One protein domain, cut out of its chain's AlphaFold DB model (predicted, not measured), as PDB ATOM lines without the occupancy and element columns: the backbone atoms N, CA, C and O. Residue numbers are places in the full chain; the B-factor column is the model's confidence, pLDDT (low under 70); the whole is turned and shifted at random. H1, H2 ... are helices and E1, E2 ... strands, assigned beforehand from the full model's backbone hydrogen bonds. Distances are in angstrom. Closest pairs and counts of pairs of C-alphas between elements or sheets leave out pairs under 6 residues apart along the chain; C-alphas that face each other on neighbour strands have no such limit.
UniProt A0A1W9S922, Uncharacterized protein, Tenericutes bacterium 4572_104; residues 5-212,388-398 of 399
ATOM      1  N   GLU A   5     -16.286  -3.515   2.565       33.50
ATOM      2  CA  GLU A   5     -15.595  -2.219   2.555       33.50
ATOM      3  C   GLU A   5     -16.645  -1.122   2.354       33.50
ATOM      4  O   GLU A   5     -17.115  -0.848   1.244       33.50
ATOM      5  N   GLY A   6     -17.090  -0.520   3.457       50.78
ATOM      6  CA  GLY A   6     -18.169   0.463   3.422       50.78
ATOM      7  C   GLY A   6     -19.483  -0.138   2.904       50.78
ATOM      8  O   GLY A   6     -19.994  -1.099   3.470       50.78
ATOM      9  N   ARG A   7     -20.063   0.443   1.842       32.59
ATOM     10  CA  ARG A   7     -21.327  -0.027   1.229       32.59
ATOM     11  C   ARG A   7     -21.133  -1.048   0.104       32.59
ATOM     12  O   ARG A   7     -22.121  -1.589  -0.386       32.59
ATOM     13  N   ASN A   8     -19.896  -1.302  -0.320       32.03
ATOM     14  CA  ASN A   8     -19.625  -2.176  -1.453       32.03
ATOM     15  C   ASN A   8     -19.301  -3.591  -0.963       32.03
ATOM     16  O   ASN A   8     -18.438  -3.811  -0.112       32.03
ATOM     17  N   LYS A   9     -20.030  -4.568  -1.509       33.53
ATOM     18  CA  LYS A   9     -19.763  -5.991  -1.305       33.53
ATOM     19  C   LYS A   9     -18.435  -6.328  -1.983       33.53
ATOM     20  O   LYS A   9     -18.338  -6.203  -3.201       33.53
ATOM     21  N   ASN A  10     -17.450  -6.795  -1.219       37.28
ATOM     22  CA  ASN A  10     -16.249  -7.365  -1.816       37.28
ATOM     23  C   ASN A  10     -16.632  -8.653  -2.553       37.28
ATOM     24  O   ASN A  10     -17.192  -9.586  -1.966       37.28
ATOM     25  N   VAL A  11     -16.391  -8.684  -3.862       32.12
ATOM     26  CA  VAL A  11     -16.665  -9.858  -4.694       32.12
ATOM     27  C   VAL A  11     -15.750 -10.983  -4.208       32.12
ATOM     28  O   VAL A  11     -14.536 -10.891  -4.336       32.12
ATOM     29  N   GLY A  12     -16.338 -12.016  -3.598       36.72
ATOM     30  CA  GLY A  12     -15.611 -13.180  -3.077       36.72
ATOM     31  C   GLY A  12     -15.555 -13.321  -1.550       36.72
ATOM     32  O   GLY A  12     -15.059 -14.340  -1.082       36.72
ATOM     33  N   SER A  13     -16.090 -12.390  -0.744       31.97
ATOM     34  CA  SER A  13     -16.085 -12.558   0.722       31.97
ATOM     35  C   SER A  13     -17.225 -13.472   1.217       31.97
ATOM     36  O   SER A  13     -18.401 -13.262   0.908       31.97
ATOM     37  N   ARG A  14     -16.880 -14.517   1.990       35.06
ATOM     38  CA  ARG A  14     -17.822 -15.431   2.669       35.06
ATOM     39  C   ARG A  14     -17.565 -15.452   4.186       35.06
ATOM     40  O   ARG A  14     -16.426 -15.496   4.660       35.06
ATOM     41  N   SER A  15     -18.630 -15.404   4.989       33.25
ATOM     42  CA  SER A  15     -18.580 -15.782   6.407       33.25
ATOM     43  C   SER A  15     -18.551 -17.307   6.515       33.25
ATOM     44  O   SER A  15     -19.380 -17.951   5.883       33.25
ATOM     45  N   ASN A  16     -17.646 -17.872   7.324       33.47
ATOM     46  CA  ASN A  16     -17.485 -19.322   7.531       33.47
ATOM     47  C   ASN A  16     -18.585 -19.913   8.436       33.47
ATOM     48  O   ASN A  16     -18.339 -20.552   9.448       33.47
ATOM     49  N   THR A  17     -19.830 -19.646   8.072       35.06
ATOM     50  CA  THR A  17     -20.981 -20.467   8.429       35.06
ATOM     51  C   THR A  17     -21.752 -20.665   7.144       35.06
ATOM     52  O   THR A  17     -22.241 -19.687   6.575       35.06
ATOM     53  N   HIS A  18     -21.805 -21.905   6.664       36.28
ATOM     54  CA  HIS A  18     -22.469 -22.304   5.422       36.28
ATOM     55  C   HIS A  18     -24.000 -22.284   5.586       36.28
ATOM     56  O   HIS A  18     -24.673 -23.285   5.389       36.28
ATOM     57  N   LEU A  19     -24.561 -21.138   5.983       43.59
ATOM     58  CA  LEU A  19     -25.983 -20.985   6.306       43.59
ATOM     59  C   LEU A  19     -26.866 -20.638   5.101       43.59
ATOM     60  O   LEU A  19     -28.050 -20.405   5.298       43.59
ATOM     61  N   VAL A  20     -26.327 -20.558   3.880       42.69
ATOM     62  CA  VAL A  20     -27.128 -20.181   2.704       42.69
ATOM     63  C   VAL A  20     -26.660 -20.934   1.462       42.69
ATOM     64  O   VAL A  20     -25.541 -20.723   0.987       42.69
ATOM     65  N   LEU A  21     -27.541 -21.770   0.909       34.72
ATOM     66  CA  LEU A  21     -27.362 -22.422  -0.397       34.72
ATOM     67  C   LEU A  21     -28.547 -22.221  -1.358       34.72
ATOM     68  O   LEU A  21     -28.437 -22.584  -2.525       34.72
ATOM     69  N   SER A  22     -29.629 -21.552  -0.950       32.19
ATOM     70  CA  SER A  22     -30.686 -21.147  -1.884       32.19
ATOM     71  C   SER A  22     -31.448 -19.934  -1.367       32.19
ATOM     72  O   SER A  22     -32.071 -20.009  -0.319       32.19
ATOM     73  N   GLY A  23     -31.442 -18.827  -2.110       40.34
ATOM     74  CA  GLY A  23     -32.351 -17.722  -1.810       40.34
ATOM     75  C   GLY A  23     -33.782 -18.113  -2.156       40.34
ATOM     76  O   GLY A  23     -33.966 -18.741  -3.192       40.34
ATOM     77  N   HIS A  24     -34.752 -17.761  -1.306       34.84
ATOM     78  CA  HIS A  24     -36.046 -17.129  -1.629       34.84
ATOM     79  C   HIS A  24     -36.832 -16.819  -0.324       34.84
ATOM     80  O   HIS A  24     -36.823 -17.592   0.624       34.84
ATOM     81  N   ALA A  25     -37.532 -15.671  -0.321       44.34
ATOM     82  CA  ALA A  25     -38.582 -15.229   0.617       44.34
ATOM     83  C   ALA A  25     -38.239 -15.035   2.119       44.34
ATOM     84  O   ALA A  25     -38.885 -15.616   2.990       44.34
ATOM     85  N   SER A  26     -37.342 -14.093   2.445       44.38
ATOM     86  CA  SER A  26     -37.411 -13.432   3.764       44.38
ATOM     87  C   SER A  26     -38.644 -12.514   3.785       44.38
ATOM     88  O   SER A  26     -38.790 -11.710   2.859       44.38
ATOM     89  N   PRO A  27     -39.535 -12.577   4.792       47.81
ATOM     90  CA  PRO A  27     -40.658 -11.649   4.882       47.81
ATOM     91  C   PRO A  27     -40.124 -10.210   4.941       47.81
ATOM     92  O   PRO A  27     -39.363  -9.865   5.840       47.81
ATOM     93  N   ALA A  28     -40.511  -9.371   3.974       50.69
ATOM     94  CA  ALA A  28     -40.107  -7.963   3.867       50.69
ATOM     95  C   ALA A  28     -40.846  -7.060   4.881       50.69
ATOM     96  O   ALA A  28     -41.309  -5.969   4.547       50.69
ATOM     97  N   GLN A  29     -41.011  -7.540   6.115       64.06
ATOM     98  CA  GLN A  29     -41.717  -6.855   7.189       64.06
ATOM     99  C   GLN A  29     -40.704  -6.160   8.103       64.06
ATOM    100  O   GLN A  29     -39.720  -6.764   8.525       64.06
ATOM    101  N   LYS A  30     -40.959  -4.894   8.452       74.19
ATOM    102  CA  LYS A  30     -40.168  -4.198   9.472       74.19
ATOM    103  C   LYS A  30     -40.532  -4.749  10.852       74.19
ATOM    104  O   LYS A  30     -41.699  -4.683  11.238       74.19
ATOM    105  N   TYR A  31     -39.529  -5.228  11.583       80.31
ATOM    106  CA  TYR A  31     -39.647  -5.667  12.974       80.31
ATOM    107  C   TYR A  31     -38.951  -4.693  13.929       80.31
ATOM    108  O   TYR A  31     -37.981  -4.030  13.547       80.31
ATOM    109  N   LEU A  32     -39.432  -4.642  15.168       83.81
ATOM    110  CA  LEU A  32     -38.760  -3.999  16.300       83.81
ATOM    111  C   LEU A  32     -38.140  -5.046  17.227       83.81
ATOM    112  O   LEU A  32     -38.547  -6.213  17.223       83.81
ATOM    113  N   LEU A  33     -37.161  -4.618  18.021       82.75
ATOM    114  CA  LEU A  33     -36.560  -5.456  19.048       82.75
ATOM    115  C   LEU A  33     -37.519  -5.621  20.234       82.75
ATOM    116  O   LEU A  33     -38.180  -4.669  20.656       82.75
ATOM    117  N   ASP A  34     -37.578  -6.828  20.791       86.00
ATOM    118  CA  ASP A  34     -38.395  -7.096  21.971       86.00
ATOM    119  C   ASP A  34     -37.833  -6.412  23.219       86.00
ATOM    120  O   ASP A  34     -36.754  -6.741  23.711       86.00
ATOM    121  N   ARG A  35     -38.605  -5.488  23.793       84.12
ATOM    122  CA  ARG A  35     -38.227  -4.810  25.040       84.12
ATOM    123  C   ARG A  35     -38.192  -5.763  26.234       84.12
ATOM    124  O   ARG A  35     -37.589  -5.431  27.249       84.12
ATOM    125  N   THR A  36     -38.764  -6.961  26.124       86.38
ATOM    126  CA  THR A  36     -38.696  -7.998  27.163       86.38
ATOM    127  C   THR A  36     -37.261  -8.493  27.389       86.38
ATOM    128  O   THR A  36     -36.939  -8.927  28.492       86.38
ATOM    129  N   PHE A  37     -36.347  -8.334  26.420       84.62
ATOM    130  CA  PHE A  37     -34.911  -8.562  26.653       84.62
ATOM    131  C   PHE A  37     -34.308  -7.600  27.697       84.62
ATOM    132  O   PHE A  37     -33.275  -7.912  28.290       84.62
ATOM    133  N   LEU A  38     -34.951  -6.453  27.952       83.69
ATOM    134  CA  LEU A  38     -34.562  -5.473  28.975       83.69
ATOM    135  C   LEU A  38     -35.218  -5.737  30.342       83.69
ATOM    136  O   LEU A  38     -34.927  -5.019  31.300       83.69
ATOM    137  N   ALA A  39     -36.111  -6.726  30.447       84.94
ATOM    138  CA  ALA A  39     -36.844  -7.004  31.676       84.94
ATOM    139  C   ALA A  39     -35.912  -7.454  32.813       84.94
ATOM    140  O   ALA A  39     -34.921  -8.153  32.590       84.94
ATOM    141  N   ASP A  40     -36.269  -7.118  34.056       85.69
ATOM    142  CA  ASP A  40     -35.486  -7.487  35.245       85.69
ATOM    143  C   ASP A  40     -35.268  -9.000  35.366       85.69
ATOM    144  O   ASP A  40     -34.174  -9.441  35.714       85.69
ATOM    145  N   SER A  41     -36.274  -9.794  34.994       86.44
ATOM    146  CA  SER A  41     -36.210 -11.259  34.967       86.44
ATOM    147  C   SER A  41     -35.176 -11.813  33.984       86.44
ATOM    148  O   SER A  41     -34.733 -12.945  34.143       86.44
ATOM    149  N   MET A  42     -34.787 -11.028  32.978       86.31
ATOM    150  CA  MET A  42     -33.822 -11.415  31.950       86.31
ATOM    151  C   MET A  42     -32.418 -10.870  32.216       86.31
ATOM    152  O   MET A  42     -31.462 -11.379  31.639       86.31
ATOM    153  N   LYS A  43     -32.241  -9.901  33.129       86.06
ATOM    154  CA  LYS A  43     -30.941  -9.253  33.407       86.06
ATOM    155  C   LYS A  43     -29.822 -10.226  33.740       86.06
ATOM    156  O   LYS A  43     -28.663  -9.930  33.457       86.06
ATOM    157  N   THR A  44     -30.150 -11.373  34.336       81.81
ATOM    158  CA  THR A  44     -29.146 -12.398  34.590       81.81
ATOM    159  C   THR A  44     -28.544 -12.872  33.287       81.81
ATOM    160  O   THR A  44     -27.334 -12.967  33.246       81.81
ATOM    161  N   VAL A  45     -29.321 -13.140  32.236       81.50
ATOM    162  CA  VAL A  45     -28.843 -13.708  30.961       81.50
ATOM    163  C   VAL A  45     -28.565 -12.668  29.880       81.50
ATOM    164  O   VAL A  45     -27.603 -12.844  29.143       81.50
ATOM    165  N   THR A  46     -29.347 -11.591  29.823       82.50
ATOM    166  CA  THR A  46     -29.237 -10.517  28.831       82.50
ATOM    167  C   THR A  46     -29.085  -9.148  29.506       82.50
ATOM    168  O   THR A  46     -30.006  -8.323  29.453       82.50
ATOM    169  N   PRO A  47     -27.964  -8.870  30.198       81.12
ATOM    170  CA  PRO A  47     -27.750  -7.563  30.815       81.12
ATOM    171  C   PRO A  47     -27.858  -6.452  29.756       81.12
ATOM    172  O   PRO A  47     -27.223  -6.509  28.709       81.12
ATOM    173  N   GLY A  48     -28.722  -5.461  29.997       77.69
ATOM    174  CA  GLY A  48     -28.949  -4.355  29.052       77.69
ATOM    175  C   GLY A  48     -29.633  -4.744  27.731       77.69
ATOM    176  O   GLY A  48     -29.630  -3.945  26.792       77.69
ATOM    177  N   GLY A  49     -30.230  -5.941  27.650       80.81
ATOM    178  CA  GLY A  49     -30.852  -6.461  26.425       80.81
ATOM    179  C   GLY A  49     -29.861  -7.098  25.451       80.81
ATOM    180  O   GLY A  49     -30.181  -7.291  24.279       80.81
ATOM    181  N   VAL A  50     -28.657  -7.415  25.932       80.44
ATOM    182  CA  VAL A  50     -27.569  -8.003  25.147       80.44
ATOM    183  C   VAL A  50     -27.286  -9.397  25.678       80.44
ATOM    184  O   VAL A  50     -26.972  -9.556  26.853       80.44
ATOM    185  N   LEU A  51     -27.405 -10.414  24.827       79.06
ATOM    186  CA  LEU A  51     -27.164 -11.803  25.215       79.06
ATOM    187  C   LEU A  51     -25.674 -12.114  25.313       79.06
ATOM    188  O   LEU A  51     -25.234 -12.795  26.238       79.06
ATOM    189  N   PHE A  52     -24.897 -11.627  24.351       71.50
ATOM    190  CA  PHE A  52     -23.447 -11.704  24.402       71.50
ATOM    191  C   PHE A  52     -22.813 -10.626  23.530       71.50
ATOM    192  O   PHE A  52     -23.412 -10.130  22.573       71.50
ATOM    193  N   GLU A  53     -21.567 -10.304  23.852       65.88
ATOM    194  CA  GLU A  53     -20.744  -9.435  23.028       65.88
ATOM    195  C   GLU A  53     -19.950 -10.265  22.021       65.88
ATOM    196  O   GLU A  53     -19.201 -11.181  22.368       65.88
ATOM    197  N   TYR A  54     -20.111  -9.935  20.747       61.84
ATOM    198  CA  TYR A  54     -19.358 -10.518  19.656       61.84
ATOM    199  C   TYR A  54     -18.211  -9.582  19.278       61.84
ATOM    200  O   TYR A  54     -18.400  -8.622  18.535       61.84
ATOM    201  N   ALA A  55     -17.010  -9.881  19.778       51.50
ATOM    202  CA  ALA A  55     -15.810  -9.064  19.575       51.50
ATOM    203  C   ALA A  55     -15.416  -8.880  18.096       51.50
ATOM    204  O   ALA A  55     -14.746  -7.915  17.747       51.50
ATOM    205  N   TYR A  56     -15.858  -9.785  17.217       47.16
ATOM    206  CA  TYR A  56     -15.644  -9.697  15.768       47.16
ATOM    207  C   TYR A  56     -16.786  -8.982  15.027       47.16
ATOM    208  O   TYR A  56     -16.834  -9.003  13.795       47.16
ATOM    209  N   GLY A  57     -17.747  -8.410  15.754       48.44
ATOM    210  CA  GLY A  57     -18.771  -7.545  15.186       48.44
ATOM    211  C   GLY A  57     -18.147  -6.276  14.609       48.44
ATOM    212  O   GLY A  57     -17.143  -5.777  15.114       48.44
ATOM    213  N   GLY A  58     -18.743  -5.740  13.541       48.81
ATOM    214  CA  GLY A  58     -18.379  -4.412  13.050       48.81
ATOM    215  C   GLY A  58     -18.616  -3.343  14.123       48.81
ATOM    216  O   GLY A  58     -19.299  -3.582  15.122       48.81
ATOM    217  N   ALA A  59     -18.074  -2.140  13.922       55.94
ATOM    218  CA  ALA A  59     -18.297  -1.034  14.851       55.94
ATOM    219  C   ALA A  59     -19.804  -0.851  15.126       55.94
ATOM    220  O   ALA A  59     -20.589  -0.692  14.191       55.94
ATOM    221  N   ARG A  60     -20.194  -0.851  16.411       61.88
ATOM    222  CA  ARG A  60     -21.594  -0.752  16.890       61.88
ATOM    223  C   ARG A  60     -22.486  -1.972  16.585       61.88
ATOM    224  O   ARG A  60     -23.700  -1.872  16.692       61.88
ATOM    225  N   GLN A  61     -21.895  -3.109  16.218       63.09
ATOM    226  CA  GLN A  61     -22.568  -4.396  15.971       63.09
ATOM    227  C   GLN A  61     -21.980  -5.517  16.844       63.09
ATOM    228  O   GLN A  61     -21.964  -6.690  16.471       63.09
ATOM    229  N   THR A  62     -21.433  -5.149  17.998       60.25
ATOM    230  CA  THR A  62     -20.841  -6.083  18.959       60.25
ATOM    231  C   THR A  62     -21.888  -6.628  19.922       60.25
ATOM    232  O   THR A  62     -21.782  -7.766  20.358       60.25
ATOM    233  N   GLU A  63     -22.930  -5.858  20.226       74.50
ATOM    234  CA  GLU A  63     -23.982  -6.222  21.174       74.50
ATOM    235  C   GLU A  63     -25.052  -7.091  20.504       74.50
ATOM    236  O   GLU A  63     -25.962  -6.580  19.849       74.50
ATOM    237  N   VAL A  64     -24.945  -8.416  20.637       76.06
ATOM    238  CA  VAL A  64     -25.879  -9.362  20.012       76.06
ATOM    239  C   VAL A  64     -27.077  -9.608  20.921       76.06
ATOM    240  O   VAL A  64     -26.922 -10.041  22.064       76.06
ATOM    241  N   THR A  65     -28.282  -9.407  20.391       84.38
ATOM    242  CA  THR A  65     -29.535  -9.694  21.104       84.38
ATOM    243  C   THR A  65     -30.141 -11.027  20.680       84.38
ATOM    244  O   THR A  65     -30.566 -11.797  21.536       84.38
ATOM    245  N   ILE A  66     -30.130 -11.340  19.378       87.00
ATOM    246  CA  ILE A  66     -30.548 -12.655  18.872       87.00
ATOM    247  C   ILE A  66     -29.392 -13.266  18.065       87.00
ATOM    248  O   ILE A  66     -29.016 -12.735  17.017       87.00
ATOM    249  N   PRO A  67     -28.800 -14.372  18.538       82.25
ATOM    250  CA  PRO A  67     -27.718 -15.067  17.848       82.25
ATOM    251  C   PRO A  67     -28.158 -15.693  16.523       82.25
ATOM    252  O   PRO A  67     -29.298 -16.133  16.372       82.25
ATOM    253  N   LYS A  68     -27.208 -15.839  15.593       77.62
ATOM    254  CA  LYS A  68     -27.414 -16.633  14.372       77.62
ATOM    255  C   LYS A  68     -27.811 -18.081  14.707       77.62
ATOM    256  O   LYS A  68     -27.396 -18.631  15.733       77.62
ATOM    257  N   GLY A  69     -28.564 -18.709  13.813       79.62
ATOM    258  CA  GLY A  69     -29.026 -20.093  13.925       79.62
ATOM    259  C   GLY A  69     -30.203 -20.290  14.884       79.62
ATOM    260  O   GLY A  69     -30.642 -21.419  15.082       79.62
ATOM    261  N   ARG A  70     -30.710 -19.222  15.512       88.88
ATOM    262  CA  ARG A  70     -31.864 -19.301  16.411       88.88
ATOM    263  C   ARG A  70     -33.164 -19.176  15.643       88.88
ATOM    264  O   ARG A  70     -33.303 -18.299  14.791       88.88
ATOM    265  N   PHE A  71     -34.116 -20.027  15.984       92.12
ATOM    266  CA  PHE A  71     -35.508 -19.815  15.648       92.12
ATOM    267  C   PHE A  71     -36.081 -18.649  16.446       92.12
ATOM    268  O   PHE A  71     -35.821 -18.491  17.637       92.12
ATOM    269  N   VAL A  72     -36.870 -17.838  15.761       91.38
ATOM    270  CA  VAL A  72     -37.521 -16.648  16.304       91.38
ATOM    271  C   VAL A  72     -39.028 -16.748  16.125       91.38
ATOM    272  O   VAL A  72     -39.516 -17.503  15.285       91.38
ATOM    273  N   SER A  73     -39.757 -15.955  16.902       90.44
ATOM    274  CA  SER A  73     -41.212 -15.800  16.853       90.44
ATOM    275  C   SER A  73     -41.571 -14.315  16.750       90.44
ATOM    276  O   SER A  73     -40.771 -13.439  17.096       90.44
ATOM    277  N   ALA A  74     -42.778 -14.019  16.265       88.69
ATOM    278  CA  ALA A  74     -43.313 -12.661  16.248       88.69
ATOM    279  C   ALA A  74     -44.128 -12.385  17.518       88.69
ATOM    280  O   ALA A  74     -45.052 -13.128  17.846       88.69
ATOM    281  N   GLY A  75     -43.801 -11.299  18.216       86.81
ATOM    282  CA  GLY A  75     -44.570 -10.780  19.345       86.81
ATOM    283  C   GLY A  75     -45.633  -9.761  18.935       86.81
ATOM    284  O   GLY A  75     -45.771  -9.394  17.765       86.81
ATOM    285  N   LYS A  76     -46.383  -9.268  19.929       88.38
ATOM    286  CA  LYS A  76     -47.365  -8.189  19.736       88.38
ATOM    287  C   LYS A  76     -46.687  -6.938  19.181       88.38
ATOM    288  O   LYS A  76     -45.556  -6.627  19.547       88.38
ATOM    289  N   SER A  77     -47.406  -6.201  18.337       88.31
ATOM    290  CA  SER A  77     -46.897  -4.939  17.810       88.31
ATOM    291  C   SER A  77     -46.711  -3.906  18.916       88.31
ATOM    292  O   SER A  77     -47.600  -3.721  19.748       88.31
ATOM    293  N   ILE A  78     -45.583  -3.203  18.880       87.25
ATOM    294  CA  ILE A  78     -45.278  -2.086  19.778       87.25
ATOM    295  C   ILE A  78     -45.054  -0.814  18.968       87.25
ATOM    296  O   ILE A  78     -44.763  -0.863  17.770       87.25
ATOM    297  N   GLU A  79     -45.204   0.326  19.629       86.00
ATOM    298  CA  GLU A  79     -44.973   1.636  19.033       86.00
ATOM    299  C   GLU A  79     -43.465   1.920  18.893       86.00
ATOM    300  O   GLU A  79     -42.726   1.887  19.882       86.00
ATOM    301  N   ASP A  80     -43.020   2.204  17.663       81.56
ATOM    302  CA  ASP A  80     -41.671   2.700  17.343       81.56
ATOM    303  C   ASP A  80     -41.508   4.114  17.902       81.56
ATOM    304  O   ASP A  80     -42.176   5.044  17.439       81.56
ATOM    305  N   LEU A  81     -40.577   4.287  18.843       76.88
ATOM    306  CA  LEU A  81     -40.364   5.551  19.562       76.88
ATOM    307  C   LEU A  81     -40.026   6.734  18.646       76.88
ATOM    308  O   LEU A  81     -40.204   7.883  19.035       76.88
ATOM    309  N   THR A  82     -39.525   6.476  17.436       75.38
ATOM    310  CA  THR A  82     -39.179   7.544  16.486       75.38
ATOM    311  C   THR A  82     -40.355   7.949  15.605       75.38
ATOM    312  O   THR A  82     -40.448   9.102  15.196       75.38
ATOM    313  N   THR A  83     -41.213   6.995  15.231       79.75
ATOM    314  CA  THR A  83     -42.231   7.214  14.189       79.75
ATOM    315  C   THR A  83     -43.665   7.213  14.706       79.75
ATOM    316  O   THR A  83     -44.557   7.599  13.952       79.75
ATOM    317  N   GLY A  84     -43.902   6.767  15.945       82.06
ATOM    318  CA  GLY A  84     -45.240   6.612  16.527       82.06
ATOM    319  C   GLY A  84     -46.088   5.527  15.849       82.06
ATOM    320  O   GLY A  84     -47.300   5.453  16.039       82.06
ATOM    321  N   LYS A  85     -45.482   4.700  14.986       83.12
ATOM    322  CA  LYS A  85     -46.169   3.627  14.256       83.12
ATOM    323  C   LYS A  85     -45.975   2.295  14.960       83.12
ATOM    324  O   LYS A  85     -44.899   2.007  15.478       83.12
ATOM    325  N   PHE A  86     -47.003   1.457  14.902       85.75
ATOM    326  CA  PHE A  86     -46.958   0.112  15.457       85.75
ATOM    327  C   PHE A  86     -46.326  -0.866  14.470       85.75
ATOM    328  O   PHE A  86     -46.777  -0.989  13.330       85.75
ATOM    329  N   TYR A  87     -45.307  -1.587  14.928       84.12
ATOM    330  CA  TYR A  87     -44.635  -2.638  14.168       84.12
ATOM    331  C   TYR A  87     -44.558  -3.921  14.996       84.12
ATOM    332  O   TYR A  87     -44.443  -3.832  16.221       84.12
ATOM    333  N   PRO A  88     -44.606  -5.104  14.356       86.81
ATOM    334  CA  PRO A  88     -44.423  -6.370  15.052       86.81
ATOM    335  C   PRO A  88     -43.032  -6.454  15.683       86.81
ATOM    336  O   PRO A  88     -42.064  -5.872  15.186       86.81
ATOM    337  N   VAL A  89     -42.933  -7.214  16.764       88.06
ATOM    338  CA  VAL A  89     -41.679  -7.448  17.483       88.06
ATOM    339  C   VAL A  89     -41.087  -8.789  17.070       88.06
ATOM    340  O   VAL A  89     -41.829  -9.756  16.920       88.06
ATOM    341  N   LEU A  90     -39.766  -8.864  16.914       88.56
ATOM    342  CA  LEU A  90     -39.053 -10.128  16.729       88.56
ATOM    343  C   LEU A  90     -38.426 -10.583  18.052       88.56
ATOM    344  O   LEU A  90     -37.735  -9.803  18.708       88.56
ATOM    345  N   THR A  91     -38.665 -11.836  18.440       90.75
ATOM    346  CA  THR A  91     -38.276 -12.361  19.760       90.75
ATOM    347  C   THR A  91     -38.035 -13.874  19.752       90.75
ATOM    348  O   THR A  91     -38.132 -14.513  18.706       90.75
ATOM    349  N   LEU A  92     -37.697 -14.455  20.909       92.62
ATOM    350  CA  LEU A  92     -37.550 -15.904  21.094       92.62
ATOM    351  C   LEU A  92     -38.898 -16.559  21.466       92.62
ATOM    352  O   LEU A  92     -39.714 -15.918  22.131       92.62
ATOM    353  N   PRO A  93     -39.134 -17.836  21.111       92.00
ATOM    354  CA  PRO A  93     -40.421 -18.512  21.324       92.00
ATOM    355  C   PRO A  93     -40.961 -18.436  22.766       92.00
ATOM    356  O   PRO A  93     -42.117 -18.069  22.994       92.00
ATOM    357  N   GLY A  94     -40.107 -18.689  23.764       90.88
ATOM    358  CA  GLY A  94     -40.486 -18.661  25.182       90.88
ATOM    359  C   GLY A  94     -40.784 -17.264  25.737       90.88
ATOM    360  O   GLY A  94     -41.462 -17.143  26.753       90.88
ATOM    361  N   MET A  95     -40.345 -16.197  25.060       88.88
ATOM    362  CA  MET A  95     -40.599 -14.810  25.485       88.88
ATOM    363  C   MET A  95     -42.050 -14.387  25.239       88.88
ATOM    364  O   MET A  95     -42.586 -13.537  25.945       88.88
ATOM    365  N   VAL A  96     -42.698 -15.007  24.252       88.88
ATOM    366  CA  VAL A  96     -44.104 -14.768  23.893       88.88
ATOM    367  C   VAL A  96     -45.010 -15.945  24.241       88.88
ATOM    368  O   VAL A  96     -46.202 -15.893  23.948       88.88
ATOM    369  N   ASN A  97     -44.464 -16.977  24.893       87.88
ATOM    370  CA  ASN A  97     -45.149 -18.228  25.206       87.88
ATOM    371  C   ASN A  97     -45.796 -18.864  23.968       87.88
ATOM    372  O   ASN A  97     -46.984 -19.192  23.937       87.88
ATOM    373  N   VAL A  98     -44.993 -18.991  22.914       85.81
ATOM    374  CA  VAL A  98     -45.397 -19.599  21.651       85.81
ATOM    375  C   VAL A  98     -44.465 -20.764  21.354       85.81
ATOM    376  O   VAL A  98     -43.251 -20.629  21.454       85.81
ATOM    377  N   LYS A  99     -45.033 -21.912  20.976       84.06
ATOM    378  CA  LYS A  99     -44.264 -23.123  20.642       84.06
ATOM    379  C   LYS A  99     -43.855 -23.223  19.171       84.06
ATOM    380  O   LYS A  99     -42.984 -24.015  18.821       84.06
ATOM    381  N   HIS A 100     -44.467 -22.411  18.311       76.31
ATOM    382  CA  HIS A 100     -44.128 -22.319  16.897       76.31
ATOM    383  C   HIS A 100     -43.186 -21.136  16.621       76.31
ATOM    384  O   HIS A 100     -43.389 -20.013  17.099       76.31
ATOM    385  N   GLY A 101     -42.148 -21.399  15.830       81.25
ATOM    386  CA  GLY A 101     -41.267 -20.377  15.273       81.25
ATOM    387  C   GLY A 101     -41.811 -19.841  13.949       81.25
ATOM    388  O   GLY A 101     -42.529 -20.538  13.242       81.25
ATOM    389  N   ILE A 102     -41.451 -18.610  13.589       85.56
ATOM    390  CA  ILE A 102     -41.728 -18.047  12.254       85.56
ATOM    391  C   ILE A 102     -40.579 -18.285  11.266       85.56
ATOM    392  O   ILE A 102     -40.739 -18.032  10.076       85.56
ATOM    393  N   GLY A 103     -39.423 -18.736  11.759       86.75
ATOM    394  CA  GLY A 103     -38.243 -19.081  10.973       86.75
ATOM    395  C   GLY A 103     -36.949 -18.887  11.760       86.75
ATOM    396  O   GLY A 103     -36.975 -18.542  12.943       86.75
ATOM    397  N   MET A 104     -35.817 -19.111  11.099       85.75
ATOM    398  CA  MET A 104     -34.486 -19.033  11.693       85.75
ATOM    399  C   MET A 104     -33.748 -17.772  11.258       85.75
ATOM    400  O   MET A 104     -33.901 -17.281  10.141       85.75
ATOM    401  N   VAL A 105     -32.913 -17.250  12.147       79.19
ATOM    402  CA  VAL A 105     -32.072 -16.095  11.869       79.19
ATOM    403  C   VAL A 105     -30.736 -16.551  11.251       79.19
ATOM    404  O   VAL A 105     -29.993 -17.289  11.899       79.19
ATOM    405  N   PRO A 106     -30.359 -16.085  10.045       69.50
ATOM    406  CA  PRO A 106     -29.130 -16.514   9.373       69.50
ATOM    407  C   PRO A 106     -27.857 -15.784   9.852       69.50
ATOM    408  O   PRO A 106     -26.747 -16.219   9.553       69.50
ATOM    409  N   TYR A 107     -27.974 -14.682  10.602       68.94
ATOM    410  CA  TYR A 107     -26.843 -13.889  11.113       68.94
ATOM    411  C   TYR A 107     -27.129 -13.295  12.499       68.94
ATOM    412  O   TYR A 107     -28.266 -13.248  12.938       68.94
ATOM    413  N   ASN A 108     -26.112 -12.829  13.224       71.94
ATOM    414  CA  ASN A 108     -26.353 -12.199  14.525       71.94
ATOM    415  C   ASN A 108     -27.157 -10.905  14.354       71.94
ATOM    416  O   ASN A 108     -26.768 -10.028  13.585       71.94
ATOM    417  N   ILE A 109     -28.244 -10.782  15.107       77.62
ATOM    418  CA  ILE A 109     -29.030  -9.560  15.207       77.62
ATOM    419  C   ILE A 109     -28.543  -8.784  16.423       77.62
ATOM    420  O   ILE A 109     -28.547  -9.290  17.548       77.62
ATOM    421  N   THR A 110     -28.133  -7.547  16.180       76.31
ATOM    422  CA  THR A 110     -27.512  -6.676  17.175       76.31
ATOM    423  C   THR A 110     -28.445  -5.559  17.604       76.31
ATOM    424  O   THR A 110     -29.286  -5.117  16.818       76.31
ATOM    425  N   LYS A 111     -28.276  -5.070  18.830       76.19
ATOM    426  CA  LYS A 111     -28.995  -3.898  19.334       76.19
ATOM    427  C   LYS A 111     -28.498  -2.620  18.646       76.19
ATOM    428  O   LYS A 111     -27.307  -2.497  18.362       76.19
ATOM    429  N   ASP A 112     -29.390  -1.674  18.348       71.00
ATOM    430  CA  ASP A 112     -28.975  -0.320  17.964       71.00
ATOM    431  C   ASP A 112     -28.638   0.496  19.219       71.00
ATOM    432  O   ASP A 112     -29.492   0.765  20.062       71.00
ATOM    433  N   TYR A 113     -27.384   0.930  19.316       61.00
ATOM    434  CA  TYR A 113     -26.892   1.757  20.417       61.00
ATOM    435  C   TYR A 113     -27.592   3.129  20.516       61.00
ATOM    436  O   TYR A 113     -27.563   3.763  21.565       61.00
ATOM    437  N   LEU A 114     -28.174   3.641  19.425       59.09
ATOM    438  CA  LEU A 114     -28.870   4.936  19.423       59.09
ATOM    439  C   LEU A 114     -30.360   4.819  19.740       59.09
ATOM    440  O   LEU A 114     -30.972   5.821  20.113       59.09
ATOM    441  N   GLN A 115     -30.954   3.646  19.516       60.50
ATOM    442  CA  GLN A 115     -32.396   3.427  19.582       60.50
ATOM    443  C   GLN A 115     -32.662   2.035  20.162       60.50
ATOM    444  O   GLN A 115     -32.645   1.044  19.441       60.50
ATOM    445  N   ASP A 116     -32.914   1.976  21.474       63.34
ATOM    446  CA  ASP A 116     -33.015   0.735  22.260       63.34
ATOM    447  C   ASP A 116     -34.024  -0.300  21.726       63.34
ATOM    448  O   ASP A 116     -33.926  -1.478  22.065       63.34
ATOM    449  N   ASP A 117     -35.001   0.119  20.917       58.09
ATOM    450  CA  ASP A 117     -36.045  -0.728  20.336       58.09
ATOM    451  C   ASP A 117     -35.806  -1.110  18.864       58.09
ATOM    452  O   ASP A 117     -36.666  -1.748  18.244       58.09
ATOM    453  N   LYS A 118     -34.643  -0.765  18.296       65.12
ATOM    454  CA  LYS A 118     -34.271  -1.100  16.915       65.12
ATOM    455  C   LYS A 118     -33.051  -1.999  16.830       65.12
ATOM    456  O   LYS A 118     -32.235  -2.119  17.742       65.12
ATOM    457  N   PHE A 119     -32.949  -2.643  15.675       64.88
ATOM    458  CA  PHE A 119     -31.805  -3.459  15.313       64.88
ATOM    459  C   PHE A 119     -30.689  -2.584  14.748       64.88
ATOM    460  O   PHE A 119     -30.923  -1.755  13.867       64.88
ATOM    461  N   GLY A 120     -29.473  -2.790  15.245       56.22
ATOM    462  CA  GLY A 120     -28.274  -2.129  14.754       56.22
ATOM    463  C   GLY A 120     -27.923  -2.619  13.350       56.22
ATOM    464  O   GLY A 120     -27.704  -3.810  13.134       56.22
ATOM    465  N   GLY A 121     -27.832  -1.707  12.382       59.06
ATOM    466  CA  GLY A 121     -27.478  -2.040  10.998       59.06
ATOM    467  C   GLY A 121     -28.678  -2.415  10.121       59.06
ATOM    468  O   GLY A 121     -29.539  -1.576   9.864       59.06
ATOM    469  N   ASN A 122     -28.689  -3.639   9.579       53.75
ATOM    470  CA  ASN A 122     -29.708  -4.097   8.625       53.75
ATOM    471  C   ASN A 122     -30.959  -4.632   9.337       53.75
ATOM    472  O   ASN A 122     -30.875  -5.180  10.435       53.75
ATOM    473  N   GLN A 123     -32.121  -4.527   8.682       65.75
ATOM    474  CA  GLN A 123     -33.336  -5.192   9.161       65.75
ATOM    475  C   GLN A 123     -33.141  -6.712   9.198       65.75
ATOM    476  O   GLN A 123     -32.523  -7.253   8.276       65.75
ATOM    477  N   PRO A 124     -33.684  -7.398  10.218       67.06
ATOM    478  CA  PRO A 124     -33.498  -8.828  10.380       67.06
ATOM    479  C   PRO A 124     -34.121  -9.588   9.211       67.06
ATOM    480  O   PRO A 124     -35.254  -9.334   8.803       67.06
ATOM    481  N   SER A 125     -33.364 -10.540   8.683       70.25
ATOM    482  CA  SER A 125     -33.828 -11.513   7.705       70.25
ATOM    483  C   SER A 125     -34.149 -12.812   8.422       70.25
ATOM    484  O   SER A 125     -33.465 -13.182   9.376       70.25
ATOM    485  N   ILE A 126     -35.184 -13.500   7.956       74.19
ATOM    486  CA  ILE A 126     -35.644 -14.755   8.543       74.19
ATOM    487  C   ILE A 126     -35.763 -15.763   7.410       74.19
ATOM    488  O   ILE A 126     -36.486 -15.523   6.442       74.19
ATOM    489  N   ILE A 127     -35.044 -16.873   7.533       78.00
ATOM    490  CA  ILE A 127     -35.123 -17.993   6.598       78.00
ATOM    491  C   ILE A 127     -36.184 -18.978   7.089       78.00
ATOM    492  O   ILE A 127     -36.303 -19.239   8.287       78.00
ATOM    493  N   THR A 128     -36.993 -19.494   6.166       75.69
ATOM    494  CA  THR A 128     -38.161 -20.333   6.500       75.69
ATOM    495  C   THR A 128     -38.170 -21.679   5.785       75.69
ATOM    496  O   THR A 128     -38.787 -22.615   6.272       75.69
ATOM    497  N   GLN A 129     -37.482 -21.790   4.648       74.69
ATOM    498  CA  GLN A 129     -37.470 -22.983   3.796       74.69
ATOM    499  C   GLN A 129     -36.068 -23.232   3.240       74.69
ATOM    500  O   GLN A 129     -35.883 -23.469   2.049       74.69
ATOM    501  N   GLU A 130     -35.063 -23.103   4.099       70.44
ATOM    502  CA  GLU A 130     -33.674 -23.308   3.712       70.44
ATOM    503  C   GLU A 130     -33.079 -24.516   4.420       70.44
ATOM    504  O   GLU A 130     -33.551 -24.981   5.458       70.44
ATOM    505  N   TYR A 131     -32.020 -25.022   3.814       78.31
ATOM    506  CA  TYR A 131     -31.132 -25.980   4.431       78.31
ATOM    507  C   TYR A 131     -30.171 -25.244   5.367       78.31
ATOM    508  O   TYR A 131     -29.497 -24.300   4.946       78.31
ATOM    509  N   VAL A 132     -30.088 -25.687   6.619       77.06
ATOM    510  CA  VAL A 132     -29.192 -25.118   7.630       77.06
ATOM    511  C   VAL A 132     -28.336 -26.201   8.267       77.06
ATOM    512  O   VAL A 132     -28.800 -27.303   8.544       77.06
ATOM    513  N   GLU A 133     -27.081 -25.866   8.535       80.12
ATOM    514  CA  GLU A 133     -26.168 -26.698   9.311       80.12
ATOM    515  C   GLU A 133     -26.032 -26.098  10.711       80.12
ATOM    516  O   GLU A 133     -25.694 -24.919  10.870       80.12
ATOM    517  N   LEU A 134     -26.347 -26.898  11.727       83.75
ATOM    518  CA  LEU A 134     -26.356 -26.480  13.121       83.75
ATOM    519  C   LEU A 134     -25.481 -27.400  13.975       83.75
ATOM    520  O   LEU A 134     -25.545 -28.613  13.802       83.75
ATOM    521  N   PRO A 135     -24.740 -26.866  14.957       81.81
ATOM    522  CA  PRO A 135     -24.037 -27.682  15.941       81.81
ATOM    523  C   PRO A 135     -24.985 -28.610  16.705       81.81
ATOM    524  O   PRO A 135     -26.087 -28.197  17.071       81.81
ATOM    525  N   TYR A 136     -24.545 -29.834  16.988       84.19
ATOM    526  CA  TYR A 136     -25.317 -30.845  17.710       84.19
ATOM    527  C   TYR A 136     -24.764 -31.102  19.111       84.19
ATOM    528  O   TYR A 136     -23.569 -31.344  19.282       84.19
ATOM    529  N   MET A 137     -25.642 -31.059  20.116       82.94
ATOM    530  CA  MET A 137     -25.308 -31.212  21.534       82.94
ATOM    531  C   MET A 137     -26.226 -32.248  22.216       82.94
ATOM    532  O   MET A 137     -27.180 -31.877  22.909       82.94
ATOM    533  N   PRO A 138     -25.953 -33.558  22.066       82.38
ATOM    534  CA  PRO A 138     -26.819 -34.619  22.585       82.38
ATOM    535  C   PRO A 138     -26.887 -34.668  24.115       82.38
ATOM    536  O   PRO A 138     -27.917 -35.018  24.678       82.38
ATOM    537  N   GLY A 139     -25.813 -34.274  24.808       78.75
ATOM    538  CA  GLY A 139     -25.743 -34.276  26.278       78.75
ATOM    539  C   GLY A 139     -26.508 -33.135  26.960       78.75
ATOM    540  O   GLY A 139     -26.372 -32.932  28.165       78.75
ATOM    541  N   VAL A 140     -27.269 -32.346  26.201       84.19
ATOM    542  CA  VAL A 140     -27.934 -31.127  26.663       84.19
ATOM    543  C   VAL A 140     -29.441 -31.303  26.512       84.19
ATOM    544  O   VAL A 140     -29.963 -31.240  25.407       84.19
ATOM    545  N   ALA A 141     -30.158 -31.493  27.621       90.06
ATOM    546  CA  ALA A 141     -31.621 -31.590  27.595       90.06
ATOM    547  C   ALA A 141     -32.262 -30.294  27.067       90.06
ATOM    548  O   ALA A 141     -31.746 -29.207  27.324       90.06
ATOM    549  N   ALA A 142     -33.384 -30.383  26.357       92.19
ATOM    550  CA  ALA A 142     -34.159 -29.206  25.973       92.19
ATOM    551  C   ALA A 142     -35.084 -28.768  27.113       92.19
ATOM    552  O   ALA A 142     -35.663 -29.610  27.800       92.19
ATOM    553  N   SER A 143     -35.239 -27.458  27.310       92.62
ATOM    554  CA  SER A 143     -36.282 -26.940  28.193       92.62
ATOM    555  C   SER A 143     -37.658 -27.144  27.557       92.62
ATOM    556  O   SER A 143     -37.852 -26.884  26.369       92.62
ATOM    557  N   THR A 144     -38.627 -27.596  28.351       89.00
ATOM    558  CA  THR A 144     -40.029 -27.760  27.929       89.00
ATOM    559  C   THR A 144     -40.925 -26.612  28.403       89.00
ATOM    560  O   THR A 144     -42.110 -26.582  28.074       89.00
ATOM    561  N   ASP A 145     -40.383 -25.673  29.182       93.31
ATOM    562  CA  ASP A 145     -41.097 -24.512  29.714       93.31
ATOM    563  C   ASP A 145     -40.984 -23.323  28.745       93.31
ATOM    564  O   ASP A 145     -39.977 -22.619  28.723       93.31
ATOM    565  N   TYR A 146     -42.017 -23.079  27.931       91.44
ATOM    566  CA  TYR A 146     -42.073 -21.943  26.993       91.44
ATOM    567  C   TYR A 146     -42.443 -20.642  27.708       91.44
ATOM    568  O   TYR A 146     -43.382 -19.943  27.342       91.44
ATOM    569  N   SER A 147     -41.679 -20.303  28.733       93.12
ATOM    570  CA  SER A 147     -41.785 -19.044  29.454       93.12
ATOM    571  C   SER A 147     -40.423 -18.362  29.531       93.12
ATOM    572  O   SER A 147     -39.384 -18.944  29.209       93.12
ATOM    573  N   ILE A 148     -40.415 -17.122  30.018       91.56
ATOM    574  CA  ILE A 148     -39.183 -16.388  30.328       91.56
ATOM    575  C   ILE A 148     -38.286 -17.215  31.262       91.56
ATOM    576  O   ILE A 148     -37.073 -17.231  31.082       91.56
ATOM    577  N   THR A 149     -38.862 -17.950  32.218       93.00
ATOM    578  CA  THR A 149     -38.101 -18.806  33.136       93.00
ATOM    579  C   THR A 149     -37.368 -19.917  32.389       93.00
ATOM    580  O   THR A 149     -36.167 -20.093  32.600       93.00
ATOM    581  N   GLY A 150     -38.039 -20.606  31.464       93.88
ATOM    582  CA  GLY A 150     -37.398 -21.623  30.635       93.88
ATOM    583  C   GLY A 150     -36.351 -21.064  29.666       93.88
ATOM    584  O   GLY A 150     -35.340 -21.724  29.430       93.88
ATOM    585  N   VAL A 151     -36.529 -19.834  29.162       94.25
ATOM    586  CA  VAL A 151     -35.491 -19.127  28.386       94.25
ATOM    587  C   VAL A 151     -34.262 -18.857  29.254       94.25
ATOM    588  O   VAL A 151     -33.144 -19.167  28.848       94.25
ATOM    589  N   VAL A 152     -34.452 -18.302  30.453       94.12
ATOM    590  CA  VAL A 152     -33.360 -17.973  31.383       94.12
ATOM    591  C   VAL A 152     -32.582 -19.222  31.793       94.12
ATOM    592  O   VAL A 152     -31.349 -19.187  31.813       94.12
ATOM    593  N   ASP A 153     -33.270 -20.322  32.104       94.56
ATOM    594  CA  ASP A 153     -32.627 -21.602  32.419       94.56
ATOM    595  C   ASP A 153     -31.739 -22.080  31.261       94.56
ATOM    596  O   ASP A 153     -30.536 -22.310  31.431       94.56
ATOM    597  N   GLU A 154     -32.310 -22.157  30.056       94.56
ATOM    598  CA  GLU A 154     -31.617 -22.701  28.893       94.56
ATOM    599  C   GLU A 154     -30.430 -21.824  28.460       94.56
ATOM    600  O   GLU A 154     -29.355 -22.337  28.139       94.56
ATOM    601  N   GLU A 155     -30.566 -20.497  28.527       92.25
ATOM    602  CA  GLU A 155     -29.482 -19.562  28.213       92.25
ATOM    603  C   GLU A 155     -28.352 -19.588  29.254       92.25
ATOM    604  O   GLU A 155     -27.171 -19.563  28.888       92.25
ATOM    605  N   ASN A 156     -28.662 -19.718  30.548       87.62
ATOM    606  CA  ASN A 156     -27.626 -19.920  31.564       87.62
ATOM    607  C   ASN A 156     -26.884 -21.244  31.335       87.62
ATOM    608  O   ASN A 156     -25.649 -21.287  31.336       87.62
ATOM    609  N   ARG A 157     -27.622 -22.328  31.094       86.25
ATOM    610  CA  ARG A 157     -27.039 -23.658  30.930       86.25
ATOM    611  C   ARG A 157     -26.203 -23.787  29.664       86.25
ATOM    612  O   ARG A 157     -25.153 -24.413  29.718       86.25
ATOM    613  N   ILE A 158     -26.623 -23.205  28.547       84.50
ATOM    614  CA  ILE A 158     -25.967 -23.435  27.254       84.50
ATOM    615  C   ILE A 158     -25.093 -22.243  26.862       84.50
ATOM    616  O   ILE A 158     -23.879 -22.378  26.698       84.50
ATOM    617  N   SER A 159     -25.671 -21.049  26.763       81.12
ATOM    618  CA  SER A 159     -24.941 -19.874  26.272       81.12
ATOM    619  C   SER A 159     -23.838 -19.443  27.228       81.12
ATOM    620  O   SER A 159     -22.751 -19.074  26.788       81.12
ATOM    621  N   LYS A 160     -24.069 -19.545  28.542       74.88
ATOM    622  CA  LYS A 160     -23.074 -19.130  29.539       74.88
ATOM    623  C   LYS A 160     -22.163 -20.235  30.030       74.88
ATOM    624  O   LYS A 160     -20.949 -20.016  30.059       74.88
ATOM    625  N   ASN A 161     -22.715 -21.376  30.443       74.50
ATOM    626  CA  ASN A 161     -21.909 -22.448  31.037       74.50
ATOM    627  C   ASN A 161     -21.168 -23.259  29.969       74.50
ATOM    628  O   ASN A 161     -20.029 -23.662  30.196       74.50
ATOM    629  N   LEU A 162     -21.789 -23.462  28.802       69.25
ATOM    630  CA  LEU A 162     -21.185 -24.186  27.677       69.25
ATOM    631  C   LEU A 162     -20.583 -23.262  26.610       69.25
ATOM    632  O   LEU A 162     -19.965 -23.746  25.664       69.25
ATOM    633  N   LYS A 163     -20.715 -21.941  26.794       69.88
ATOM    634  CA  LYS A 163     -20.203 -20.906  25.882       69.88
ATOM    635  C   LYS A 163     -20.764 -21.023  24.466       69.88
ATOM    636  O   LYS A 163     -20.093 -20.640  23.519       69.88
ATOM    637  N   MET A 164     -22.001 -21.508  24.333       71.12
ATOM    638  CA  MET A 164     -22.656 -21.748  23.045       71.12
ATOM    639  C   MET A 164     -23.859 -20.809  22.833       71.12
ATOM    640  O   MET A 164     -25.004 -21.258  22.897       71.12
ATOM    641  N   PRO A 165     -23.658 -19.491  22.624       73.44
ATOM    642  CA  PRO A 165     -24.749 -18.548  22.397       73.44
ATOM    643  C   PRO A 165     -25.499 -18.781  21.082       73.44
ATOM    644  O   PRO A 165     -26.648 -18.375  20.974       73.44
ATOM    645  N   TRP A 166     -24.921 -19.437  20.078       79.88
ATOM    646  CA  TRP A 166     -25.584 -19.632  18.783       79.88
ATOM    647  C   TRP A 166     -26.701 -20.682  18.816       79.88
ATOM    648  O   TRP A 166     -26.932 -21.360  19.821       79.88
ATOM    649  N   GLY A 167     -27.434 -20.783  17.708       85.69
ATOM    650  CA  GLY A 167     -28.343 -21.897  17.465       85.69
ATOM    651  C   GLY A 167     -27.626 -23.237  17.443       85.69
ATOM    652  O   GLY A 167     -26.487 -23.332  16.995       85.69
ATOM    653  N   ALA A 168     -28.312 -24.255  17.946       87.44
ATOM    654  CA  ALA A 168     -27.847 -25.630  18.009       87.44
ATOM    655  C   ALA A 168     -29.054 -26.569  17.986       87.44
ATOM    656  O   ALA A 168     -30.164 -26.168  18.356       87.44
ATOM    657  N   VAL A 169     -28.816 -27.816  17.600       93.25
ATOM    658  CA  VAL A 169     -29.718 -28.930  17.871       93.25
ATOM    659  C   VAL A 169     -29.295 -29.562  19.196       93.25
ATOM    660  O   VAL A 169     -28.121 -29.880  19.387       93.25
ATOM    661  N   ILE A 170     -30.228 -29.710  20.130       92.88
ATOM    662  CA  ILE A 170     -29.980 -30.188  21.491       92.88
ATOM    663  C   ILE A 170     -30.937 -31.327  21.851       92.88
ATOM    664  O   ILE A 170     -32.067 -31.396  21.359       92.88
ATOM    665  N   GLY A 171     -30.497 -32.192  22.756       88.50
ATOM    666  CA  GLY A 171     -31.234 -33.372  23.197       88.50
ATOM    667  C   GLY A 171     -30.680 -34.651  22.582       88.50
ATOM    668  O   GLY A 171     -30.064 -34.634  21.518       88.50
ATOM    669  N   MET A 172     -30.871 -35.758  23.293       83.88
ATOM    670  CA  MET A 172     -30.359 -37.060  22.883       83.88
ATOM    671  C   MET A 172     -31.099 -37.617  21.664       83.88
ATOM    672  O   MET A 172     -32.259 -37.289  21.420       83.88
ATOM    673  N   ASP A 173     -30.419 -38.517  20.950       85.50
ATOM    674  CA  ASP A 173     -31.003 -39.381  19.921       85.50
ATOM    675  C   ASP A 173     -31.731 -38.647  18.785       85.50
ATOM    676  O   ASP A 173     -32.676 -39.188  18.201       85.50
ATOM    677  N   VAL A 174     -31.278 -37.436  18.449       89.81
ATOM    678  CA  VAL A 174     -31.660 -36.775  17.200       89.81
ATOM    679  C   VAL A 174     -30.891 -37.432  16.058       89.81
ATOM    680  O   VAL A 174     -29.663 -37.476  16.085       89.81
ATOM    681  N   LYS A 175     -31.617 -37.962  15.075       90.06
ATOM    682  CA  LYS A 175     -31.084 -38.736  13.950       90.06
ATOM    683  C   LYS A 175     -31.606 -38.207  12.623       90.06
ATOM    684  O   LYS A 175     -32.593 -37.474  12.563       90.06
ATOM    685  N   ILE A 176     -30.971 -38.639  11.538       91.31
ATOM    686  CA  ILE A 176     -31.487 -38.430  10.182       91.31
ATOM    687  C   ILE A 176     -32.938 -38.932  10.095       91.31
ATOM    688  O   ILE A 176     -33.272 -40.004  10.601       91.31
ATOM    689  N   ASN A 177     -33.776 -38.155   9.413       91.62
ATOM    690  CA  ASN A 177     -35.225 -38.282   9.254       91.62
ATOM    691  C   ASN A 177     -36.082 -37.880  10.459       91.62
ATOM    692  O   ASN A 177     -37.302 -37.807  10.292       91.62
ATOM    693  N   ASP A 178     -35.499 -37.557  11.618       94.69
ATOM    694  CA  ASP A 178     -36.280 -37.015  12.729       94.69
ATOM    695  C   ASP A 178     -36.815 -35.616  12.399       94.69
ATOM    696  O   ASP A 178     -36.133 -34.777  11.800       94.69
ATOM    697  N   TYR A 179     -38.038 -35.350  12.851       96.38
ATOM    698  CA  TYR A 179     -38.587 -34.001  12.891       96.38
ATOM    699  C   TYR A 179     -38.064 -33.260  14.119       96.38
ATOM    700  O   TYR A 179     -37.864 -33.844  15.187       96.38
ATOM    701  N   VAL A 180     -37.860 -31.956  13.967       95.12
ATOM    702  CA  VAL A 180     -37.387 -31.082  15.040       95.12
ATOM    703  C   VAL A 180     -38.364 -29.946  15.290       95.12
ATOM    704  O   VAL A 180     -39.020 -29.445  14.374       95.12
ATOM    705  N   LYS A 181     -38.428 -29.524  16.551       94.44
ATOM    706  CA  LYS A 181     -39.201 -28.380  17.034       94.44
ATOM    707  C   LYS A 181     -38.290 -27.354  17.693       94.44
ATOM    708  O   LYS A 181     -37.152 -27.656  18.060       94.44
ATOM    709  N   THR A 182     -38.801 -26.142  17.875       94.81
ATOM    710  CA  THR A 182     -38.069 -25.084  18.591       94.81
ATOM    711  C   THR A 182     -38.081 -25.324  20.091       94.81
ATOM    712  O   THR A 182     -39.058 -25.841  20.607       94.81
ATOM    713  N   THR A 183     -37.041 -24.919  20.807       95.50
ATOM    714  CA  THR A 183     -37.037 -24.801  22.271       95.50
ATOM    715  C   THR A 183     -37.446 -23.377  22.682       95.50
ATOM    716  O   THR A 183     -37.490 -22.485  21.828       95.50
ATOM    717  N   PRO A 184     -37.687 -23.094  23.978       94.69
ATOM    718  CA  PRO A 184     -38.021 -21.748  24.447       94.69
ATOM    719  C   PRO A 184     -36.998 -20.684  24.025       94.69
ATOM    720  O   PRO A 184     -37.376 -19.560  23.698       94.69
ATOM    721  N   SER A 185     -35.707 -21.036  23.969       93.81
ATOM    722  CA  SER A 185     -34.641 -20.122  23.544       93.81
ATOM    723  C   SER A 185     -34.415 -20.079  22.024       93.81
ATOM    724  O   SER A 185     -33.489 -19.420  21.548       93.81
ATOM    725  N   GLY A 186     -35.217 -20.794  21.234       93.56
ATOM    726  CA  GLY A 186     -35.061 -20.848  19.781       93.56
ATOM    727  C   GLY A 186     -33.936 -21.769  19.302       93.56
ATOM    728  O   GLY A 186     -33.471 -21.622  18.174       93.56
ATOM    729  N   ARG A 187     -33.456 -22.704  20.130       94.88
ATOM    730  CA  ARG A 187     -32.675 -23.857  19.641       94.88
ATOM    731  C   ARG A 187     -33.626 -24.914  19.089       94.88
ATOM    732  O   ARG A 187     -34.838 -24.727  19.126       94.88
ATOM    733  N   LEU A 188     -33.085 -26.001  18.558       95.38
ATOM    734  CA  LEU A 188     -33.881 -27.110  18.049       95.38
ATOM    735  C   LEU A 188     -33.752 -28.328  18.948       95.38
ATOM    736  O   LEU A 188     -32.683 -28.591  19.487       95.38
ATOM    737  N   THR A 189     -34.827 -29.088  19.078       96.19
ATOM    738  CA  THR A 189     -34.816 -30.400  19.722       96.19
ATOM    739  C   THR A 189     -35.729 -31.359  18.978       96.19
ATOM    740  O   THR A 189     -36.512 -30.932  18.126       96.19
ATOM    741  N   LYS A 190     -35.620 -32.654  19.274       96.00
ATOM    742  CA  LYS A 190     -36.462 -33.682  18.664       96.00
ATOM    743  C   LYS A 190     -37.936 -33.393  18.940       96.00
ATOM    744  O   LYS A 190     -38.311 -33.078  20.068       96.00
ATOM    745  N   TRP A 191     -38.756 -33.489  17.903       95.62
ATOM    746  CA  TRP A 191     -40.205 -33.461  18.031       95.62
ATOM    747  C   TRP A 191     -40.708 -34.840  18.472       95.62
ATOM    748  O   TRP A 191     -40.311 -35.858  17.898       95.62
ATOM    749  N   ASP A 192     -41.567 -34.873  19.488       93.31
ATOM    750  CA  ASP A 192     -42.170 -36.100  20.004       93.31
ATOM    751  C   ASP A 192     -43.631 -36.224  19.529       93.31
ATOM    752  O   ASP A 192     -44.483 -35.463  19.993       93.31
ATOM    753  N   PRO A 193     -43.977 -37.210  18.676       92.50
ATOM    754  CA  PRO A 193     -45.346 -37.393  18.183       92.50
ATOM    755  C   PRO A 193     -46.383 -37.674  19.277       92.50
ATOM    756  O   PRO A 193     -47.581 -37.579  19.017       92.50
ATOM    757  N   THR A 194     -45.950 -38.078  20.474       93.06
ATOM    758  CA  THR A 194     -46.839 -38.408  21.593       93.06
ATOM    759  C   THR A 194     -47.131 -37.217  22.504       93.06
ATOM    760  O   THR A 194     -48.167 -37.209  23.170       93.06
ATOM    761  N   ALA A 195     -46.255 -36.208  22.515       89.56
ATOM    762  CA  ALA A 195     -46.336 -35.055  23.410       89.56
ATOM    763  C   ALA A 195     -46.538 -33.718  22.675       89.56
ATOM    764  O   ALA A 195     -47.107 -32.785  23.249       89.56
ATOM    765  N   ASP A 196     -46.106 -33.626  21.418       92.12
ATOM    766  CA  ASP A 196     -46.016 -32.375  20.672       92.12
ATOM    767  C   ASP A 196     -47.033 -32.298  19.532       92.12
ATOM    768  O   ASP A 196     -47.340 -33.271  18.842       92.12
ATOM    769  N   GLY A 197     -47.551 -31.093  19.288       90.44
ATOM    770  CA  GLY A 197     -48.438 -30.855  18.154       90.44
ATOM    771  C   GLY A 197     -47.684 -30.863  16.822       90.44
ATOM    772  O   GLY A 197     -46.557 -30.386  16.735       90.44
ATOM    773  N   PHE A 198     -48.334 -31.309  15.741       90.19
ATOM    774  CA  PHE A 198     -47.758 -31.246  14.385       90.19
ATOM    775  C   PHE A 198     -47.373 -29.824  13.945       90.19
ATOM    776  O   PHE A 198     -46.443 -29.646  13.171       90.19
ATOM    777  N   HIS A 199     -48.063 -28.804  14.461       87.69
ATOM    778  CA  HIS A 199     -47.779 -27.394  14.180       87.69
ATOM    779  C   HIS A 199     -46.502 -26.869  14.867       87.69
ATOM    780  O   HIS A 199     -46.133 -25.717  14.660       87.69
ATOM    781  N   GLU A 200     -45.865 -27.674  15.723       91.38
ATOM    782  CA  GLU A 200     -44.601 -27.337  16.392       91.38
ATOM    783  C   GLU A 200     -43.376 -27.792  15.585       91.38
ATOM    784  O   GLU A 200     -42.249 -27.406  15.907       91.38
ATOM    785  N   ILE A 201     -43.580 -28.598  14.537       92.69
ATOM    786  CA  ILE A 201     -42.517 -29.028  13.627       92.69
ATOM    787  C   ILE A 201     -42.015 -27.809  12.854       92.69
ATOM    788  O   ILE A 201     -42.793 -27.097  12.226       92.69
ATOM    789  N   VAL A 202     -40.701 -27.595  12.874       91.56
ATOM    790  CA  VAL A 202     -40.049 -26.494  12.143       91.56
ATOM    791  C   VAL A 202     -39.007 -26.961  11.136       91.56
ATOM    792  O   VAL A 202     -38.434 -26.158  10.399       91.56
ATOM    793  N   GLY A 203     -38.735 -28.261  11.093       92.25
ATOM    794  CA  GLY A 203     -37.813 -28.839  10.133       92.25
ATOM    795  C   GLY A 203     -37.646 -30.339  10.298       92.25
ATOM    796  O   GLY A 203     -38.180 -30.953  11.223       92.25
ATOM    797  N   GLN A 204     -36.862 -30.910   9.393       94.62
ATOM    798  CA  GLN A 204     -36.470 -32.312   9.403       94.62
ATOM    799  C   GLN A 204     -34.954 -32.426   9.270       94.62
ATOM    800  O   GLN A 204     -34.340 -31.716   8.473       94.62
ATOM    801  N   VAL A 205     -34.346 -33.328  10.033       92.56
ATOM    802  CA  VAL A 205     -32.923 -33.647   9.898       92.56
ATOM    803  C   VAL A 205     -32.728 -34.485   8.639       92.56
ATOM    804  O   VAL A 205     -33.294 -35.568   8.521       92.56
ATOM    805  N   ILE A 206     -31.923 -34.003   7.696       89.56
ATOM    806  CA  ILE A 206     -31.662 -34.685   6.419       89.56
ATOM    807  C   ILE A 206     -30.228 -35.205   6.296       89.56
ATOM    808  O   ILE A 206     -29.900 -35.904   5.341       89.56
ATOM    809  N   GLY A 207     -29.365 -34.867   7.250       81.06
ATOM    810  CA  GLY A 207     -27.993 -35.346   7.288       81.06
ATOM    811  C   GLY A 207     -27.309 -35.011   8.604       81.06
ATOM    812  O   GLY A 207     -27.781 -34.176   9.377       81.06
ATOM    813  N   GLU A 208     -26.173 -35.649   8.826       78.94
ATOM    814  CA  GLU A 208     -25.305 -35.412   9.972       78.94
ATOM    815  C   GLU A 208     -23.850 -35.400   9.514       78.94
ATOM    816  O   GLU A 208     -23.490 -36.066   8.541       78.94
ATOM    817  N   ASP A 209     -23.033 -34.594  10.179       68.81
ATOM    818  CA  ASP A 209     -21.585 -34.593  10.027       68.81
ATOM    819  C   ASP A 209     -20.953 -34.545  11.419       68.81
ATOM    820  O   ASP A 209     -20.822 -33.494  12.049       68.81
ATOM    821  N   LEU A 210     -20.621 -35.728  11.934       67.81
ATOM    822  CA  LEU A 210     -20.005 -35.899  13.250       67.81
ATOM    823  C   LEU A 210     -18.469 -35.916  13.183       67.81
ATOM    824  O   LEU A 210     -17.813 -35.934  14.219       67.81
ATOM    825  N   ASN A 211     -17.900 -35.892  11.974       49.69
ATOM    826  CA  ASN A 211     -16.458 -36.003  11.739       49.69
ATOM    827  C   ASN A 211     -15.803 -34.650  11.410       49.69
ATOM    828  O   ASN A 211     -14.590 -34.581  11.213       49.69
ATOM    829  N   GLN A 212     -16.593 -33.579  11.333       48.06
ATOM    830  CA  GLN A 212     -16.143 -32.241  10.966       48.06
ATOM    831  C   GLN A 212     -15.082 -31.710  11.945       48.06
ATOM    832  O   GLN A 212     -15.335 -31.600  13.142       48.06
ATOM    833  N   GLY A 388     -19.543 -29.490  24.707       60.75
ATOM    834  CA  GLY A 388     -20.665 -30.419  24.529       60.75
ATOM    835  C   GLY A 388     -21.195 -30.522  23.098       60.75
ATOM    836  O   GLY A 388     -22.180 -31.226  22.891       60.75
ATOM    837  N   VAL A 389     -20.557 -29.854  22.130       65.19
ATOM    838  CA  VAL A 389     -20.808 -30.101  20.707       65.19
ATOM    839  C   VAL A 389     -20.061 -31.358  20.256       65.19
ATOM    840  O   VAL A 389     -18.887 -31.535  20.583       65.19
ATOM    841  N   VAL A 390     -20.745 -32.222  19.505       65.56
ATOM    842  CA  VAL A 390     -20.191 -33.490  18.988       65.56
ATOM    843  C   VAL A 390     -20.137 -33.558  17.458       65.56
ATOM    844  O   VAL A 390     -19.696 -34.560  16.914       65.56
ATOM    845  N   GLY A 391     -20.624 -32.526  16.771       69.75
ATOM    846  CA  GLY A 391     -20.718 -32.474  15.314       69.75
ATOM    847  C   GLY A 391     -21.766 -31.465  14.866       69.75
ATOM    848  O   GLY A 391     -22.188 -30.610  15.653       69.75
ATOM    849  N   SER A 392     -22.220 -31.589  13.625       78.31
ATOM    850  CA  SER A 392     -23.314 -30.799  13.072       78.31
ATOM    851  C   SER A 392     -24.449 -31.671  12.531       78.31
ATOM    852  O   SER A 392     -24.260 -32.794  12.065       78.31
ATOM    853  N   LEU A 393     -25.666 -31.140  12.617       82.62
ATOM    854  CA  LEU A 393     -26.859 -31.690  11.994       82.62
ATOM    855  C   LEU A 393     -27.347 -30.748  10.906       82.62
ATOM    856  O   LEU A 393     -27.364 -29.523  11.052       82.62
ATOM    857  N   LYS A 394     -27.776 -31.362   9.812       84.50
ATOM    858  CA  LYS A 394     -28.233 -30.707   8.600       84.50
ATOM    859  C   LYS A 394     -29.752 -30.748   8.603       84.50
ATOM    860  O   LYS A 394     -30.343 -31.817   8.458       84.50
ATOM    861  N   VAL A 395     -30.383 -29.603   8.825       86.69
ATOM    862  CA  VAL A 395     -31.832 -29.481   8.996       86.69
ATOM    863  C   VAL A 395     -32.421 -28.776   7.782       86.69
ATOM    864  O   VAL A 395     -32.024 -27.665   7.440       86.69
ATOM    865  N   LEU A 396     -33.396 -29.412   7.140       89.19
ATOM    866  CA  LEU A 396     -34.255 -28.768   6.158       89.19
ATOM    867  C   LEU A 396     -35.410 -28.092   6.894       89.19
ATOM    868  O   LEU A 396     -36.241 -28.781   7.491       89.19
ATOM    869  N   LEU A 397     -35.455 -26.760   6.870       85.25
ATOM    870  CA  LEU A 397     -36.536 -26.014   7.505       85.25
ATOM    871  C   LEU A 397     -37.858 -26.231   6.758       85.25
ATOM    872  O   LEU A 397     -37.894 -26.275   5.526       85.25
ATOM    873  N   GLN A 398     -38.938 -26.373   7.521       80.69
ATOM    874  CA  GLN A 398     -40.290 -26.587   7.016       80.69
ATOM    875  C   GLN A 398     -41.188 -25.427   7.451       80.69
ATOM    876  O   GLN A 398     -40.984 -24.834   8.511       80.69
TER     877      GLN A 398
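What this domain is: This is residues 5 to 212 and 388 to 398 of the 399 residues of an uncharacterized protein of Tenericutes bacterium 4572_104 (UniProt A0A1W9S922). The domain has little regular structure: an antiparallel sheet, E4 E8 E7 E5 E6, curls like part of a barrel at one end, hairpin E2 and E3 lies toward the other, and residues 5 to 14 stick out. Two helices and eight strands, mixed in class, hold 66 of 219 printed residues. It is compact, radius of gyration of the C-alphas 16.7 A, spanning 47 by 43 by 32 A.

How they stand to each other: E1, residues 63 to 66, pairs with no named strand. In hairpin E2, 71 to 79, and E3, 86 to 91, N 75 and O 89 are 2.8 A apart. E8, 391 to 397, and E7, 201 to 209, have N 206 and O 394 2.8 A apart. H2, 148 to 160, is not on the sheet; 8 of 9 O i to N i+4 pairs are within hydrogen-bond range.

Where its parts are: H1, 35 to 38, begins at C-alpha (-38.227, -4.810, 25.040); E8 ends at (-36.536, -26.014, 7.505).

The domain as a whole: A cut, residues 213 to 387, spans 14.4 A; 59 residues are under pLDDT 70.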